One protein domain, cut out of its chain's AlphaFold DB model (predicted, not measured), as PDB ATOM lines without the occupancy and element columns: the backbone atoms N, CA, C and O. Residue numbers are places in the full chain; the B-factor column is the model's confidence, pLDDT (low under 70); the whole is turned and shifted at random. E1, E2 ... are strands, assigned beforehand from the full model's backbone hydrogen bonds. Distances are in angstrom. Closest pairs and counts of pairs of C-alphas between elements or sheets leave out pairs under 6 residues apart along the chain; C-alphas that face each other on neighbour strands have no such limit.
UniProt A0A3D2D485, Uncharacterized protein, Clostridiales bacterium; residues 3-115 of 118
ATOM      1  N   LEU A   3      37.372 -40.398 -19.850       95.81
ATOM      2  CA  LEU A   3      37.115 -41.319 -18.742       95.81
ATOM      3  C   LEU A   3      37.395 -40.620 -17.416       95.81
ATOM      4  O   LEU A   3      38.428 -39.965 -17.274       95.81
ATOM      5  N   GLN A   4      36.486 -40.762 -16.459       92.62
ATOM      6  CA  GLN A   4      36.570 -40.096 -15.165       92.62
ATOM      7  C   GLN A   4      36.338 -41.072 -14.006       92.62
ATOM      8  O   GLN A   4      35.608 -42.061 -14.125       92.62
ATOM      9  N   GLY A   5      36.983 -40.755 -12.883       86.62
ATOM     10  CA  GLY A   5      36.747 -41.331 -11.559       86.62
ATOM     11  C   GLY A   5      36.517 -40.204 -10.547       86.62
ATOM     12  O   GLY A   5      35.957 -39.178 -10.915       86.62
ATOM     13  N   HIS A   6      37.018 -40.346  -9.317       88.19
ATOM     14  CA  HIS A   6      36.791 -39.436  -8.175       88.19
ATOM     15  C   HIS A   6      35.404 -39.577  -7.547       88.19
ATOM     16  O   HIS A   6      35.306 -40.044  -6.414       88.19
ATOM     17  N   ASP A   7      34.341 -39.244  -8.275       86.06
ATOM     18  CA  ASP A   7      32.984 -39.360  -7.740       86.06
ATOM     19  C   ASP A   7      32.520 -40.823  -7.763       86.06
ATOM     20  O   ASP A   7      32.588 -41.494  -8.794       86.06
ATOM     21  N   HIS A   8      32.000 -41.325  -6.637       88.19
ATOM     22  CA  HIS A   8      31.521 -42.710  -6.483       88.19
ATOM     23  C   HIS A   8      30.153 -42.930  -7.156       88.19
ATOM     24  O   HIS A   8      29.139 -43.241  -6.532       88.19
ATOM     25  N   CYS A   9      30.118 -42.736  -8.467       88.00
ATOM     26  CA  CYS A   9      28.916 -42.785  -9.281       88.00
ATOM     27  C   CYS A   9      29.229 -43.301 -10.687       88.00
ATOM     28  O   CYS A   9      30.387 -43.427 -11.096       88.00
ATOM     29  N   VAL A  10      28.169 -43.611 -11.423       90.81
ATOM     30  CA  VAL A  10      28.242 -44.072 -12.803       90.81
ATOM     31  C   VAL A  10      27.422 -43.118 -13.657       90.81
ATOM     32  O   VAL A  10      26.243 -42.897 -13.388       90.81
ATOM     33  N   SER A  11      28.024 -42.519 -14.681       93.75
ATOM     34  CA  SER A  11      27.305 -41.585 -15.550       93.75
ATOM     35  C   SER A  11      27.851 -41.549 -16.967       93.75
ATOM     36  O   SER A  11      29.006 -41.884 -17.227       93.75
ATOM     37  N   ARG A  12      26.991 -41.133 -17.891       95.31
ATOM     38  CA  ARG A  12      27.333 -40.801 -19.271       95.31
ATOM     39  C   ARG A  12      26.652 -39.492 -19.621       95.31
ATOM     40  O   ARG A  12      25.424 -39.386 -19.542       95.31
ATOM     41  N   THR A  13      27.433 -38.520 -20.071       96.44
ATOM     42  CA  THR A  13      26.873 -37.290 -20.632       96.44
ATOM     43  C   THR A  13      26.340 -37.516 -22.046       96.44
ATOM     44  O   THR A  13      26.806 -38.395 -22.774       96.44
ATOM     45  N   PHE A  14      25.419 -36.662 -22.481       96.69
ATOM     46  CA  PHE A  14      25.300 -36.377 -23.912       96.69
ATOM     47  C   PHE A  14      26.632 -35.797 -24.444       96.69
ATOM     48  O   PHE A  14      27.423 -35.268 -23.649       96.69
ATOM     49  N   PRO A  15      26.932 -35.887 -25.753       97.31
ATOM     50  CA  PRO A  15      28.126 -35.277 -26.325       97.31
ATOM     51  C   PRO A  15      28.171 -33.775 -26.033       97.31
ATOM     52  O   PRO A  15      27.184 -33.071 -26.226       97.31
ATOM     53  N   VAL A  16      29.317 -33.280 -25.578       97.00
ATOM     54  CA  VAL A  16      29.551 -31.855 -25.322       97.00
ATOM     55  C   VAL A  16      30.378 -31.286 -26.465       97.00
ATOM     56  O   VAL A  16      31.484 -31.769 -26.727       97.00
ATOM     57  N   ASN A  17      29.844 -30.289 -27.166       94.88
ATOM     58  CA  ASN A  17      30.556 -29.648 -28.268       94.88
ATOM     59  C   ASN A  17      31.603 -28.627 -27.775       94.88
ATOM     60  O   ASN A  17      31.765 -28.382 -26.579       94.88
ATOM     61  N   ASP A  18      32.314 -28.014 -28.717       92.56
ATOM     62  CA  ASP A  18      33.338 -26.985 -28.489       92.56
ATOM     63  C   ASP A  18      32.818 -25.715 -27.791       92.56
ATOM     64  O   ASP A  18      33.588 -24.986 -27.170       92.56
ATOM     65  N   LYS A  19      31.505 -25.475 -27.839       94.19
ATOM     66  CA  LYS A  19      30.810 -24.367 -27.165       94.19
ATOM     67  C   LYS A  19      30.249 -24.747 -25.794       94.19
ATOM     68  O   LYS A  19      29.479 -23.977 -25.229       94.19
ATOM     69  N   LEU A  20      30.614 -25.919 -25.267       90.19
ATOM     70  CA  LEU A  20      30.124 -26.466 -23.996       90.19
ATOM     71  C   LEU A  20      28.610 -26.752 -23.975       90.19
ATOM     72  O   LEU A  20      28.004 -26.837 -22.906       90.19
ATOM     73  N   ASN A  21      27.998 -26.955 -25.146       94.00
ATOM     74  CA  ASN A  21      26.590 -27.326 -25.262       94.00
ATOM     75  C   ASN A  21      26.430 -28.845 -25.359       94.00
ATOM     76  O   ASN A  21      27.059 -29.500 -26.197       94.00
ATOM     77  N   PHE A  22      25.517 -29.387 -24.555       94.69
ATOM     78  CA  PHE A  22      25.129 -30.795 -24.590       94.69
ATOM     79  C   PHE A  22      24.224 -31.071 -25.798       94.69
ATOM     80  O   PHE A  22      23.193 -30.424 -25.971       94.69
ATOM     81  N   GLN A  23      24.619 -32.028 -26.635       93.88
ATOM     82  CA  GLN A  23      23.889 -32.448 -27.829       93.88
ATOM     83  C   GLN A  23      22.898 -33.557 -27.459       93.88
ATOM     84  O   GLN A  23      23.234 -34.737 -27.497       93.88
ATOM     85  N   THR A  24      21.678 -33.191 -27.056       89.25
ATOM     86  CA  THR A  24      20.644 -34.163 -26.643       89.25
ATOM     87  C   THR A  24      20.014 -34.922 -27.812       89.25
ATOM     88  O   THR A  24      19.377 -35.953 -27.608       89.25
ATOM     89  N   GLU A  25      20.193 -34.419 -29.031       88.38
ATOM     90  CA  GLU A  25      19.739 -35.035 -30.278       88.38
ATOM     91  C   GLU A  25      20.916 -35.782 -30.921       88.38
ATOM     92  O   GLU A  25      21.629 -35.263 -31.777       88.38
ATOM     93  N   GLU A  26      21.172 -37.001 -30.443       89.06
ATOM     94  CA  GLU A  26      22.149 -37.917 -31.038       89.06
ATOM     95  C   GLU A  26      21.478 -38.805 -32.095       89.06
ATOM     96  O   GLU A  26      20.333 -39.232 -31.936       89.06
ATOM     97  N   ASN A  27      22.226 -39.154 -33.142       93.50
ATOM     98  CA  ASN A  27      21.849 -40.247 -34.030       93.50
ATOM     99  C   ASN A  27      22.305 -41.568 -33.417       93.50
ATOM    100  O   ASN A  27      23.432 -41.673 -32.931       93.50
ATOM    101  N   PHE A  28      21.451 -42.585 -33.478       94.69
ATOM    102  CA  PHE A  28      21.755 -43.901 -32.932       94.69
ATOM    103  C   PHE A  28      21.676 -44.987 -33.996       94.69
ATOM    104  O   PHE A  28      20.849 -44.939 -34.905       94.69
ATOM    105  N   GLN A  29      22.522 -46.001 -33.840       95.81
ATOM    106  CA  GLN A  29      22.462 -47.242 -34.595       95.81
ATOM    107  C   GLN A  29      22.501 -48.422 -33.628       95.81
ATOM    108  O   GLN A  29      23.353 -48.478 -32.743       95.81
ATOM    109  N   THR A  30      21.609 -49.389 -33.823       96.56
ATOM    110  CA  THR A  30      21.626 -50.637 -33.054       96.56
ATOM    111  C   THR A  30      22.352 -51.717 -33.843       96.56
ATOM    112  O   THR A  30      21.957 -52.041 -34.961       96.56
ATOM    113  N   VAL A  31      23.397 -52.297 -33.255       94.69
ATOM    114  CA  VAL A  31      24.151 -53.425 -33.822       94.69
ATOM    115  C   VAL A  31      24.206 -54.521 -32.769       94.69
ATOM    116  O   VAL A  31      24.615 -54.264 -31.638       94.69
ATOM    117  N   GLU A  32      23.733 -55.722 -33.113       93.00
ATOM    118  CA  GLU A  32      23.701 -56.883 -32.202       93.00
ATOM    119  C   GLU A  32      23.050 -56.577 -30.835       93.00
ATOM    120  O   GLU A  32      23.495 -57.026 -29.779       93.00
ATOM    121  N   GLY A  33      21.992 -55.758 -30.843       93.00
ATOM    122  CA  GLY A  33      21.256 -55.372 -29.634       93.00
ATOM    123  C   GLY A  33      21.956 -54.336 -28.745       93.00
ATOM    124  O   GLY A  33      21.473 -54.065 -27.649       93.00
ATOM    125  N   VAL A  34      23.069 -53.742 -29.188       95.56
ATOM    126  CA  VAL A  34      23.744 -52.631 -28.502       95.56
ATOM    127  C   VAL A  34      23.449 -51.325 -29.235       95.56
ATOM    128  O   VAL A  34      23.604 -51.255 -30.451       95.56
ATOM    129  N   GLU A  35      23.037 -50.294 -28.495       96.62
ATOM    130  CA  GLU A  35      22.811 -48.943 -29.020       96.62
ATOM    131  C   GLU A  35      24.137 -48.165 -29.090       96.62
ATOM    132  O   GLU A  35      24.818 -47.967 -28.077       96.62
ATOM    133  N   TYR A  36      24.496 -47.704 -30.288       97.38
ATOM    134  CA  TYR A  36      25.686 -46.899 -30.551       97.38
ATOM    135  C   TYR A  36      25.299 -45.475 -30.938       97.38
ATOM    136  O   TYR A  36      24.463 -45.284 -31.815       97.38
ATOM    137  N   SER A  37      25.954 -44.480 -30.342       96.75
ATOM    138  CA  SER A  37      25.931 -43.100 -30.834       96.75
ATOM    139  C   SER A  37      26.715 -43.029 -32.146       96.75
ATOM    140  O   SER A  37      27.915 -43.322 -32.175       96.75
ATOM    141  N   ALA A  38      26.029 -42.711 -33.240       96.75
ATOM    142  CA  ALA A  38      26.593 -42.661 -34.580       96.75
ATOM    143  C   ALA A  38      27.207 -41.283 -34.843       96.75
ATOM    144  O   ALA A  38      26.495 -40.281 -34.892       96.75
ATOM    145  N   ASN A  39      28.533 -41.238 -35.017       95.75
ATOM    146  CA  ASN A  39      29.308 -40.007 -35.229       95.75
ATOM    147  C   ASN A  39      28.917 -38.857 -34.262       95.75
ATOM    148  O   ASN A  39      28.504 -37.789 -34.730       95.75
ATOM    149  N   PRO A  40      29.028 -39.033 -32.928       95.62
ATOM    150  CA  PRO A  40      28.643 -38.004 -31.963       95.62
ATOM    151  C   PRO A  40      29.373 -36.685 -32.223       95.62
ATOM    152  O   PRO A  40      30.597 -36.648 -32.359       95.62
ATOM    153  N   GLN A  41      28.621 -35.585 -32.238       93.81
ATOM    154  CA  GLN A  41      29.146 -34.237 -32.466       93.81
ATOM    155  C   GLN A  41      29.616 -33.602 -31.152       93.81
ATOM    156  O   GLN A  41      29.049 -32.629 -30.658       93.81
ATOM    157  N   GLY A  42      30.642 -34.195 -30.545       95.31
ATOM    158  CA  GLY A  42      31.218 -33.701 -29.300       95.31
ATOM    159  C   GLY A  42      31.885 -34.783 -28.464       95.31
ATOM    160  O   GLY A  42      31.951 -35.959 -28.825       95.31
ATOM    161  N   THR A  43      32.376 -34.377 -27.298       97.19
ATOM    162  CA  THR A  43      33.012 -35.278 -26.340       97.19
ATOM    163  C   THR A  43      31.977 -35.856 -25.385       97.19
ATOM    164  O   THR A  43      31.297 -35.119 -24.679       97.19
ATOM    165  N   ILE A  44      31.886 -37.183 -25.329       97.69
ATOM    166  CA  ILE A  44      31.152 -37.899 -24.279       97.69
ATOM    167  C   ILE A  44      32.075 -38.087 -23.070       97.69
ATOM    168  O   ILE A  44      33.204 -38.568 -23.230       97.69
ATOM    169  N   TYR A  45      31.586 -37.738 -21.882       96.19
ATOM    170  CA  TYR A  45      32.248 -37.977 -20.602       96.19
ATOM    171  C   TYR A  45      31.605 -39.191 -19.931       96.19
ATOM    172  O   TYR A  45      30.380 -39.265 -19.805       96.19
ATOM    173  N   LEU A  46      32.437 -40.154 -19.541       95.75
ATOM    174  CA  LEU A  46      32.034 -41.384 -18.870       95.75
ATOM    175  C   LEU A  46      32.626 -41.394 -17.463       95.75
ATOM    176  O   LEU A  46      33.844 -41.478 -17.303       95.75
ATOM    177  N   MET A  47      31.758 -41.339 -16.458       92.69
ATOM    178  CA  MET A  47      32.131 -41.533 -15.064       92.69
ATOM    179  C   MET A  47      31.907 -42.989 -14.686       92.69
ATOM    180  O   MET A  47      30.808 -43.521 -14.860       92.69
ATOM    181  N   ASN A  48      32.940 -43.622 -14.142       91.50
ATOM    182  CA  ASN A  48      32.807 -44.912 -13.488       91.50
ATOM    183  C   ASN A  48      33.762 -44.978 -12.290       91.50
ATOM    184  O   ASN A  48      34.687 -45.791 -12.254       91.50
ATOM    185  N   GLY A  49      33.532 -44.103 -11.309       89.38
ATOM    186  CA  GLY A  49      34.363 -44.003 -10.111       89.38
ATOM    187  C   GLY A  49      34.218 -45.086  -9.028       89.38
ATOM    188  O   GLY A  49      35.103 -45.134  -8.174       89.38
ATOM    189  N   PRO A  50      33.206 -45.980  -8.994       87.81
ATOM    190  CA  PRO A  50      33.013 -46.858  -7.844       87.81
ATOM    191  C   PRO A  50      33.849 -48.149  -7.920       87.81
ATOM    192  O   PRO A  50      33.316 -49.246  -7.811       87.81
ATOM    193  N   ALA A  51      35.168 -48.063  -8.086       85.94
ATOM    194  CA  ALA A  51      36.025 -49.247  -8.261       85.94
ATOM    195  C   ALA A  51      36.279 -50.066  -6.971       85.94
ATOM    196  O   ALA A  51      36.846 -51.156  -7.036       85.94
ATOM    197  N   GLY A  52      35.882 -49.556  -5.799       77.88
ATOM    198  CA  GLY A  52      36.257 -50.102  -4.488       77.88
ATOM    199  C   GLY A  52      35.228 -49.819  -3.394       77.88
ATOM    200  O   GLY A  52      34.030 -49.943  -3.631       77.88
ATOM    201  N   ASP A  53      35.676 -49.477  -2.186       66.50
ATOM    202  CA  ASP A  53      34.770 -49.247  -1.057       66.50
ATOM    203  C   ASP A  53      33.770 -48.117  -1.351       66.50
ATOM    204  O   ASP A  53      34.134 -46.988  -1.679       66.50
ATOM    205  N   GLN A  54      32.491 -48.467  -1.282       68.25
ATOM    206  CA  GLN A  54      31.373 -47.579  -1.550       68.25
ATOM    207  C   GLN A  54      30.916 -46.976  -0.226       68.25
ATOM    208  O   GLN A  54      29.763 -47.133   0.158       68.25
ATOM    209  N   THR A  55      31.786 -46.259   0.488       55.00
ATOM    210  CA  THR A  55      31.368 -45.504   1.688       55.00
ATOM    211  C   THR A  55      30.495 -44.288   1.341       55.00
ATOM    212  O   THR A  55      30.496 -43.294   2.053       55.00
ATOM    213  N   GLY A  56      29.798 -44.308   0.204       54.00
ATOM    214  CA  GLY A  56      29.038 -43.185  -0.308       54.00
ATOM    215  C   GLY A  56      27.593 -43.269   0.143       54.00
ATOM    216  O   GLY A  56      26.897 -44.223  -0.182       54.00
ATOM    217  N   ASP A  57      27.132 -42.228   0.817       58.53
ATOM    218  CA  ASP A  57      25.766 -41.978   1.299       58.53
ATOM    219  C   ASP A  57      24.702 -41.887   0.166       58.53
ATOM    220  O   ASP A  57      23.750 -41.113   0.252       58.53
ATOM    221  N   GLY A  58      24.893 -42.584  -0.960       60.47
ATOM    222  CA  GLY A  58      24.123 -42.421  -2.194       60.47
ATOM    223  C   GLY A  58      24.386 -41.091  -2.909       60.47
ATOM    224  O   GLY A  58      23.573 -40.667  -3.730       60.47
ATOM    225  N   LYS A  59      25.488 -40.397  -2.584       69.38
ATOM    226  CA  LYS A  59      25.785 -39.067  -3.132       69.38
ATOM    227  C   LYS A  59      26.041 -39.117  -4.637       69.38
ATOM    228  O   LYS A  59      26.776 -39.957  -5.148       69.38
ATOM    229  N   MET A  60      25.424 -38.162  -5.320       76.31
ATOM    230  CA  MET A  60      25.463 -37.982  -6.766       76.31
ATOM    231  C   MET A  60      26.382 -36.828  -7.150       76.31
ATOM    232  O   MET A  60      26.533 -35.880  -6.377       76.31
ATOM    233  N   ILE A  61      26.900 -36.850  -8.383       76.38
ATOM    234  CA  ILE A  61      27.479 -35.650  -9.005       76.38
ATOM    235  C   ILE A  61      26.419 -34.542  -8.988       76.38
ATOM    236  O   ILE A  61      25.235 -34.785  -9.254       76.38
ATOM    237  N   ALA A  62      26.835 -33.309  -8.712       75.50
ATOM    238  CA  ALA A  62      25.956 -32.154  -8.818       75.50
ATOM    239  C   ALA A  62      25.292 -32.096 -10.210       75.50
ATOM    240  O   ALA A  62      25.953 -32.157 -11.247       75.50
ATOM    241  N   GLY A  63      23.962 -31.977 -10.231       80.00
ATOM    242  CA  GLY A  63      23.195 -31.915 -11.476       80.00
ATOM    243  C   GLY A  63      23.017 -33.253 -12.200       80.00
ATOM    244  O   GLY A  63      22.595 -33.242 -13.350       80.00
ATOM    245  N   ALA A  64      23.287 -34.395 -11.560       84.00
ATOM    246  CA  ALA A  64      23.079 -35.720 -12.155       84.00
ATOM    247  C   ALA A  64      21.631 -35.992 -12.617       84.00
ATOM    248  O   ALA A  64      21.412 -36.800 -13.513       84.00
ATOM    249  N   ASN A  65      20.649 -35.280 -12.057       86.06
ATOM    250  CA  ASN A  65      19.245 -35.376 -12.461       86.06
ATOM    251  C   ASN A  65      18.889 -34.478 -13.657       86.06
ATOM    252  O   ASN A  65      17.720 -34.407 -14.016       86.06
ATOM    253  N   ASP A  66      19.847 -33.746 -14.235       91.94
ATOM    254  CA  ASP A  66      19.602 -32.866 -15.378       91.94
ATOM    255  C   ASP A  66      19.507 -33.693 -16.674       91.94
ATOM    256  O   ASP A  66      20.540 -34.130 -17.206       91.94
ATOM    257  N   PRO A  67      18.292 -33.888 -17.228       89.50
ATOM    258  CA  PRO A  67      18.093 -34.714 -18.413       89.50
ATOM    259  C   PRO A  67      18.646 -34.057 -19.680       89.50
ATOM    260  O   PRO A  67      18.630 -34.673 -20.739       89.50
ATOM    261  N   LYS A  68      19.120 -32.805 -19.607       92.81
ATOM    262  CA  LYS A  68      19.794 -32.134 -20.723       92.81
ATOM    263  C   LYS A  68      21.295 -32.402 -20.740       92.81
ATOM    264  O   LYS A  68      21.942 -32.103 -21.735       92.81
ATOM    265  N   LYS A  69      21.858 -32.944 -19.656       93.88
ATOM    266  CA  LYS A  69      23.303 -33.180 -19.518       93.88
ATOM    267  C   LYS A  69      23.662 -34.649 -19.579       93.88
ATOM    268  O   LYS A  69      24.631 -35.017 -20.242       93.88
ATOM    269  N   TYR A  70      22.880 -35.481 -18.904       94.88
ATOM    270  CA  TYR A  70      23.186 -36.891 -18.721       94.88
ATOM    271  C   TYR A  70      22.185 -37.770 -19.459       94.88
ATOM    272  O   TYR A  70      20.977 -37.638 -19.281       94.88
ATOM    273  N   LYS A  71      22.705 -38.716 -20.246       94.00
ATOM    274  CA  LYS A  71      21.908 -39.823 -20.787       94.00
ATOM    275  C   LYS A  71      21.536 -40.792 -19.664       94.00
ATOM    276  O   LYS A  71      20.433 -41.327 -19.641       94.00
ATOM    277  N   TYR A  72      22.465 -40.993 -18.734       92.62
ATOM    278  CA  TYR A  72      22.217 -41.604 -17.437       92.62
ATOM    279  C   TYR A  72      23.216 -41.063 -16.414       92.62
ATOM    280  O   TYR A  72      24.359 -40.739 -16.749       92.62
ATOM    281  N   ALA A  73      22.791 -41.008 -15.159       91.81
ATOM    282  CA  ALA A  73      23.661 -40.816 -14.014       91.81
ATOM    283  C   ALA A  73      23.013 -41.486 -12.801       91.81
ATOM    284  O   ALA A  73      21.831 -41.278 -12.528       91.81
ATOM    285  N   SER A  74      23.778 -42.291 -12.080       86.81
ATOM    286  CA  SER A  74      23.319 -42.995 -10.889       86.81
ATOM    287  C   SER A  74      24.409 -43.043  -9.831       86.81
ATOM    288  O   SER A  74      25.609 -43.063 -10.122       86.81
ATOM    289  N   GLY A  75      23.966 -43.053  -8.579       83.00
ATOM    290  CA  GLY A  75      24.839 -43.196  -7.428       83.00
ATOM    291  C   GLY A  75      25.232 -44.651  -7.377       83.00
ATOM    292  O   GLY A  75      24.419 -45.524  -7.704       83.00
ATOM    293  N   SER A  76      26.475 -44.925  -7.012       74.69
ATOM    294  CA  SER A  76      26.880 -46.312  -6.917       74.69
ATOM    295  C   SER A  76      26.612 -46.866  -5.526       74.69
ATOM    296  O   SER A  76      26.906 -46.236  -4.516       74.69
ATOM    297  N   VAL A  77      26.063 -48.077  -5.496       71.25
ATOM    298  CA  VAL A  77      25.890 -48.901  -4.288       71.25
ATOM    299  C   VAL A  77      26.699 -50.199  -4.373       71.25
ATOM    300  O   VAL A  77      26.638 -51.038  -3.483       71.25
ATOM    301  N   VAL A  78      27.448 -50.384  -5.466       77.12
ATOM    302  CA  VAL A  78      28.226 -51.591  -5.771       77.12
ATOM    303  C   VAL A  78      29.590 -51.224  -6.344       77.12
ATOM    304  O   VAL A  78      29.770 -50.156  -6.926       77.12
ATOM    305  N   ARG A  79      30.560 -52.131  -6.217       87.12
ATOM    306  CA  ARG A  79      31.856 -52.006  -6.897       87.12
ATOM    307  C   ARG A  79      31.632 -52.172  -8.392       87.12
ATOM    308  O   ARG A  79      31.036 -53.167  -8.792       87.12
ATOM    309  N   SER A  80      32.089 -51.250  -9.227       89.31
ATOM    310  CA  SER A  80      31.934 -51.338 -10.674       89.31
ATOM    311  C   SER A  80      33.172 -50.871 -11.431       89.31
ATOM    312  O   SER A  80      33.985 -50.091 -10.941       89.31
ATOM    313  N   TYR A  81      33.293 -51.356 -12.661       91.81
ATOM    314  CA  TYR A  81      34.274 -50.917 -13.643       91.81
ATOM    315  C   TYR A  81      33.622 -50.880 -15.029       91.81
ATOM    316  O   TYR A  81      32.685 -51.630 -15.316       91.81
ATOM    317  N   ALA A  82      34.121 -50.013 -15.903       93.94
ATOM    318  CA  ALA A  82      33.739 -50.006 -17.307       93.94
ATOM    319  C   ALA A  82      34.752 -50.825 -18.112       93.94
ATOM    320  O   ALA A  82      35.943 -50.524 -18.118       93.94
ATOM    321  N   GLU A  83      34.274 -51.850 -18.808       95.69
ATOM    322  CA  GLU A  83      35.038 -52.509 -19.862       95.69
ATOM    323  C   GLU A  83      34.806 -51.766 -21.176       95.69
ATOM    324  O   GLU A  83      33.660 -51.524 -21.563       95.69
ATOM    325  N   ILE A  84      35.896 -51.414 -21.856       97.25
ATOM    326  CA  ILE A  84      35.868 -50.700 -23.131       97.25
ATOM    327  C   ILE A  84      36.520 -51.590 -24.180       97.25
ATOM    328  O   ILE A  84      37.698 -51.922 -24.071       97.25
ATOM    329  N   GLN A  85      35.745 -51.971 -25.187       97.44
ATOM    330  CA  GLN A  85      36.211 -52.750 -26.327       97.44
ATOM    331  C   GLN A  85      36.285 -51.838 -27.545       97.44
ATOM    332  O   GLN A  85      35.348 -51.087 -27.816       97.44
ATOM    333  N   VAL A  86      37.406 -51.886 -28.255       96.81
ATOM    334  CA  VAL A  86      37.643 -51.097 -29.464       96.81
ATOM    335  C   VAL A  86      37.791 -52.060 -30.630       96.81
ATOM    336  O   VAL A  86      38.596 -52.987 -30.560       96.81
ATOM    337  N   SER A  87      37.030 -51.808 -31.685       94.62
ATOM    338  CA  SER A  87      37.113 -52.498 -32.973       94.62
ATOM    339  C   SER A  87      37.301 -51.461 -34.085       94.62
ATOM    340  O   SER A  87      37.410 -50.267 -33.800       94.62
ATOM    341  N   ASP A  88      37.320 -51.892 -35.349       94.25
ATOM    342  CA  ASP A  88      37.620 -51.039 -36.509       94.25
ATOM    343  C   ASP A  88      36.892 -49.686 -36.495       94.25
ATOM    344  O   ASP A  88      37.520 -48.632 -36.609       94.25
ATOM    345  N   ASN A  89      35.566 -49.699 -36.336       96.50
ATOM    346  CA  ASN A  89      34.746 -48.490 -36.351       96.50
ATOM    347  C   ASN A  89      33.850 -48.330 -35.118       96.50
ATOM    348  O   ASN A  89      33.010 -47.431 -35.104       96.50
ATOM    349  N   THR A  90      34.014 -49.163 -34.090       97.12
ATOM    350  CA  THR A  90      33.194 -49.108 -32.878       97.12
ATOM    351  C   THR A  90      34.028 -49.020 -31.610       97.12
ATOM    352  O   THR A  90      35.116 -49.581 -31.492       97.12
ATOM    353  N   VAL A  91      33.470 -48.319 -30.627       97.94
ATOM    354  CA  VAL A  91      33.888 -48.385 -29.228       97.94
ATOM    355  C   VAL A  91      32.679 -48.826 -28.421       97.94
ATOM    356  O   VAL A  91      31.678 -48.113 -28.394       97.94
ATOM    357  N   THR A  92      32.763 -49.971 -27.754       97.94
ATOM    358  CA  THR A  92      31.684 -50.525 -26.927       97.94
ATOM    359  C   THR A  92      32.044 -50.402 -25.459       97.94
ATOM    360  O   THR A  92      33.084 -50.883 -25.021       97.94
ATOM    361  N   VAL A  93      31.157 -49.789 -24.686       97.50
ATOM    362  CA  VAL A  93      31.257 -49.637 -23.238       97.50
ATOM    363  C   VAL A  93      30.292 -50.611 -22.577       97.50
ATOM    364  O   VAL A  93      29.092 -50.592 -22.844       97.50
ATOM    365  N   THR A  94      30.811 -51.441 -21.677       96.06
ATOM    366  CA  THR A  94      30.011 -52.298 -20.797       96.06
ATOM    367  C   THR A  94      30.363 -51.984 -19.350       96.06
ATOM    368  O   THR A  94      31.461 -52.298 -18.896       96.06
ATOM    369  N   VAL A  95      29.434 -51.386 -18.607       93.06
ATOM    370  CA  VAL A  95      29.594 -51.179 -17.164       93.06
ATOM    371  C   VAL A  95      29.248 -52.474 -16.439       93.06
ATOM    372  O   VAL A  95      28.125 -52.978 -16.532       93.06
ATOM    373  N   LYS A  96      30.230 -53.011 -15.716       91.75
ATOM    374  CA  LYS A  96      30.135 -54.257 -14.959       91.75
ATOM    375  C   LYS A  96      30.230 -53.953 -13.475       91.75
ATOM    376  O   LYS A  96      31.063 -53.145 -13.078       91.75
ATOM    377  N   TYR A  97      29.424 -54.617 -12.655       88.50
ATOM    378  CA  TYR A  97      29.564 -54.550 -11.201       88.50
ATOM    379  C   TYR A  97      29.956 -55.894 -10.606       88.50
ATOM    380  O   TYR A  97      29.675 -56.953 -11.166       88.50
ATOM    381  N   VAL A  98      30.626 -55.826  -9.466       86.44
ATOM    382  CA  VAL A  98      31.082 -56.955  -8.669       86.44
ATOM    383  C   VAL A  98      30.301 -56.919  -7.365       86.44
ATOM    384  O   VAL A  98      30.361 -55.938  -6.622       86.44
ATOM    385  N   ASN A  99      29.518 -57.966  -7.114       82.25
ATOM    386  CA  ASN A  99      28.804 -58.108  -5.847       82.25
ATOM    387  C   ASN A  99      29.762 -58.555  -4.723       82.25
ATOM    388  O   ASN A  99      30.926 -58.872  -4.967       82.25
ATOM    389  N   ASP A 100      29.269 -58.627  -3.488       81.88
ATOM    390  CA  ASP A 100      30.104 -59.014  -2.340       81.88
ATOM    391  C   ASP A 100      30.608 -60.465  -2.405       81.88
ATOM    392  O   ASP A 100      31.609 -60.796  -1.777       81.88
ATOM    393  N   SER A 101      29.976 -61.324  -3.215       84.69
ATOM    394  CA  SER A 101      30.461 -62.683  -3.489       84.69
ATOM    395  C   SER A 101      31.524 -62.744  -4.595       84.69
ATOM    396  O   SER A 101      31.879 -63.835  -5.035       84.69
ATOM    397  N   GLY A 102      31.992 -61.600  -5.106       82.94
ATOM    398  CA  GLY A 102      32.993 -61.514  -6.175       82.94
ATOM    399  C   GLY A 102      32.469 -61.855  -7.576       82.94
ATOM    400  O   GLY A 102      33.238 -61.922  -8.531       82.94
ATOM    401  N   SER A 103      31.163 -62.074  -7.730       87.88
ATOM    402  CA  SER A 103      30.537 -62.375  -9.015       87.88
ATOM    403  C   SER A 103      30.351 -61.112  -9.852       87.88
ATOM    404  O   SER A 103      29.780 -60.120  -9.395       87.88
ATOM    405  N   VAL A 104      30.780 -61.184 -11.113       89.12
ATOM    406  CA  VAL A 104      30.631 -60.100 -12.087       89.12
ATOM    407  C   VAL A 104      29.238 -60.136 -12.714       89.12
ATOM    408  O   VAL A 104      28.755 -61.180 -13.156       89.12
ATOM    409  N   LYS A 105      28.597 -58.974 -12.793       86.19
ATOM    410  CA  LYS A 105      27.306 -58.752 -13.445       86.19
ATOM    411  C   LYS A 105      27.449 -57.653 -14.491       86.19
ATOM    412  O   LYS A 105      28.137 -56.664 -14.268       86.19
ATOM    413  N   THR A 106      26.798 -57.829 -15.637       80.25
ATOM    414  CA  THR A 106      26.988 -56.983 -16.832       80.25
ATOM    415  C   THR A 106      25.715 -56.257 -17.270       80.25
ATOM    416  O   THR A 106      25.667 -55.699 -18.360       80.25
ATOM    417  N   ASN A 107      24.658 -56.292 -16.457       71.62
ATOM    418  CA  ASN A 107      23.329 -55.776 -16.793       71.62
ATOM    419  C   ASN A 107      23.100 -54.321 -16.347       71.62
ATOM    420  O   ASN A 107      21.956 -53.942 -16.123       71.62
ATOM    421  N   TYR A 108      24.162 -53.528 -16.168       83.69
ATOM    422  CA  TYR A 108      24.034 -52.152 -15.681       83.69
ATOM    423  C   TYR A 108      23.848 -51.165 -16.838       83.69
ATOM    424  O   TYR A 108      22.740 -50.698 -17.084       83.69
ATOM    425  N   HIS A 109      24.904 -50.928 -17.618       91.69
ATOM    426  CA  HIS A 109      24.843 -50.121 -18.835       91.69
ATOM    427  C   HIS A 109      25.688 -50.760 -19.933       91.69
ATOM    428  O   HIS A 109      26.831 -51.151 -19.692       91.69
ATOM    429  N   LYS A 110      25.139 -50.829 -21.147       95.62
ATOM    430  CA  LYS A 110      25.858 -51.253 -22.350       95.62
ATOM    431  C   LYS A 110      25.477 -50.342 -23.508       95.62
ATOM    432  O   LYS A 110      24.295 -50.198 -23.803       95.62
ATOM    433  N   TRP A 111      26.464 -49.703 -24.121       96.81
ATOM    434  CA  TRP A 111      26.285 -48.753 -25.221       96.81
ATOM    435  C   TRP A 111      27.596 -48.605 -25.993       96.81
ATOM    436  O   TRP A 111      28.621 -49.140 -25.571       96.81
ATOM    437  N   GLY A 112      27.602 -47.858 -27.091       97.44
ATOM    438  CA  GLY A 112      28.856 -47.550 -27.766       97.44
ATOM    439  C   GLY A 112      28.858 -46.283 -28.606       97.44
ATOM    440  O   GLY A 112      27.909 -45.502 -28.612       97.44
ATOM    441  N   ILE A 113      29.962 -46.086 -29.313       98.00
ATOM    442  CA  ILE A 113      30.141 -45.088 -30.366       98.00
ATOM    443  C   ILE A 113      30.441 -45.854 -31.646       98.00
ATOM    444  O   ILE A 113      31.284 -46.749 -31.624       98.00
ATOM    445  N   ILE A 114      29.768 -45.513 -32.742       97.56
ATOM    446  CA  ILE A 114      30.062 -46.062 -34.065       97.56
ATOM    447  C   ILE A 114      30.440 -44.937 -35.018       97.56
ATOM    448  O   ILE A 114      29.770 -43.905 -35.095       97.56
ATOM    449  N   LYS A 115      31.534 -45.142 -35.746       95.69
ATOM    450  CA  LYS A 115      31.914 -44.308 -36.875       95.69
ATOM    451  C   LYS A 115      31.274 -44.885 -38.131       95.69
ATOM    452  O   LYS A 115      31.607 -45.998 -38.543       95.69
TER     453      LYS A 115
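AT A GLANCE: This is residues 3 to 115 of the 118 residues of an uncharacterized protein of Clostridiales bacterium (UniProt A0A3D2D485). Two sheets lie face to face as a sandwich, a strongly twisted sheet of five strands and a smaller one of three that covers only part of it; the hairpin E2 and E3, at one edge of the larger sheet, is farthest from the mean of the C-alphas. The chain changes sheets at the links E1 to E2, E3 to E4 and E5 to E6. The 113 printed residues hold no named helix and eight strands, E1 to E8, with 52 residues, under half, in them: all strand. The larger sheet, mixed, has the order E2, E3, E8, E7, E6; the smaller, antiparallel, has E4, E1, E5. The whole is compact, with a radius of gyration of the C-alphas of 14.3 A, and spans 38 by 31 by 18 A.

HOW THE PARTS SIT: E1, residues 9 to 13, is the inner strand of the smaller sheet. E4, residues 45 to 48, is antiparallel to it at 165 degrees, with N 47 and O 11 2.9 A apart. E5, residues 70 to 75, is antiparallel to E1 at 175 degrees, with N 10 and O 74 2.9 A apart. Residues 3 to 4 pair in parallel with 46 to 47 of E4. In the larger sheet, E2, residues 28 to 31, and E3, residues 34 to 38, form a hairpin, with N 36 and O 29 2.8 A apart. E3 is parallel to E8, residues 104 to 114, at 29 degrees, with N 37 and O 112 2.8 A apart. E6, residues 79 to 86, E7, residues 90 to 98, and E8 make a meander, each strand the antiparallel neighbour of the one before; N 83 and O 94 are 2.8 A apart, as are N 93 and O 111. The sandwich has its facing parts 10.2 A centre to centre and the strands of the two sheets at 17 degrees. The closest C-alphas of E4 and E6 are those of Asn 48 and Tyr 81, 6.2 A apart; E2 and E5 are apart.

IN THESE COORDINATES: E1 begins at C-alpha 9, (28.916, -42.785, -9.281). E6 measures 23.3 A, E7 25.5 A and E8 26.1 A from first to last C-alpha. E8 bends by 69 degrees at residue 108 and ends at C-alpha 114, (30.062, -46.062, -34.065).

THE WHOLE: The farthest C-alphas, those of Lys 19 and Ser 101, are 45.0 A apart. The printed part has no cut. The links E1 to E2 and E4 to E5 are long. Residues 53 to 59 have pLDDT under 70; the mean of the printed part is 89.2.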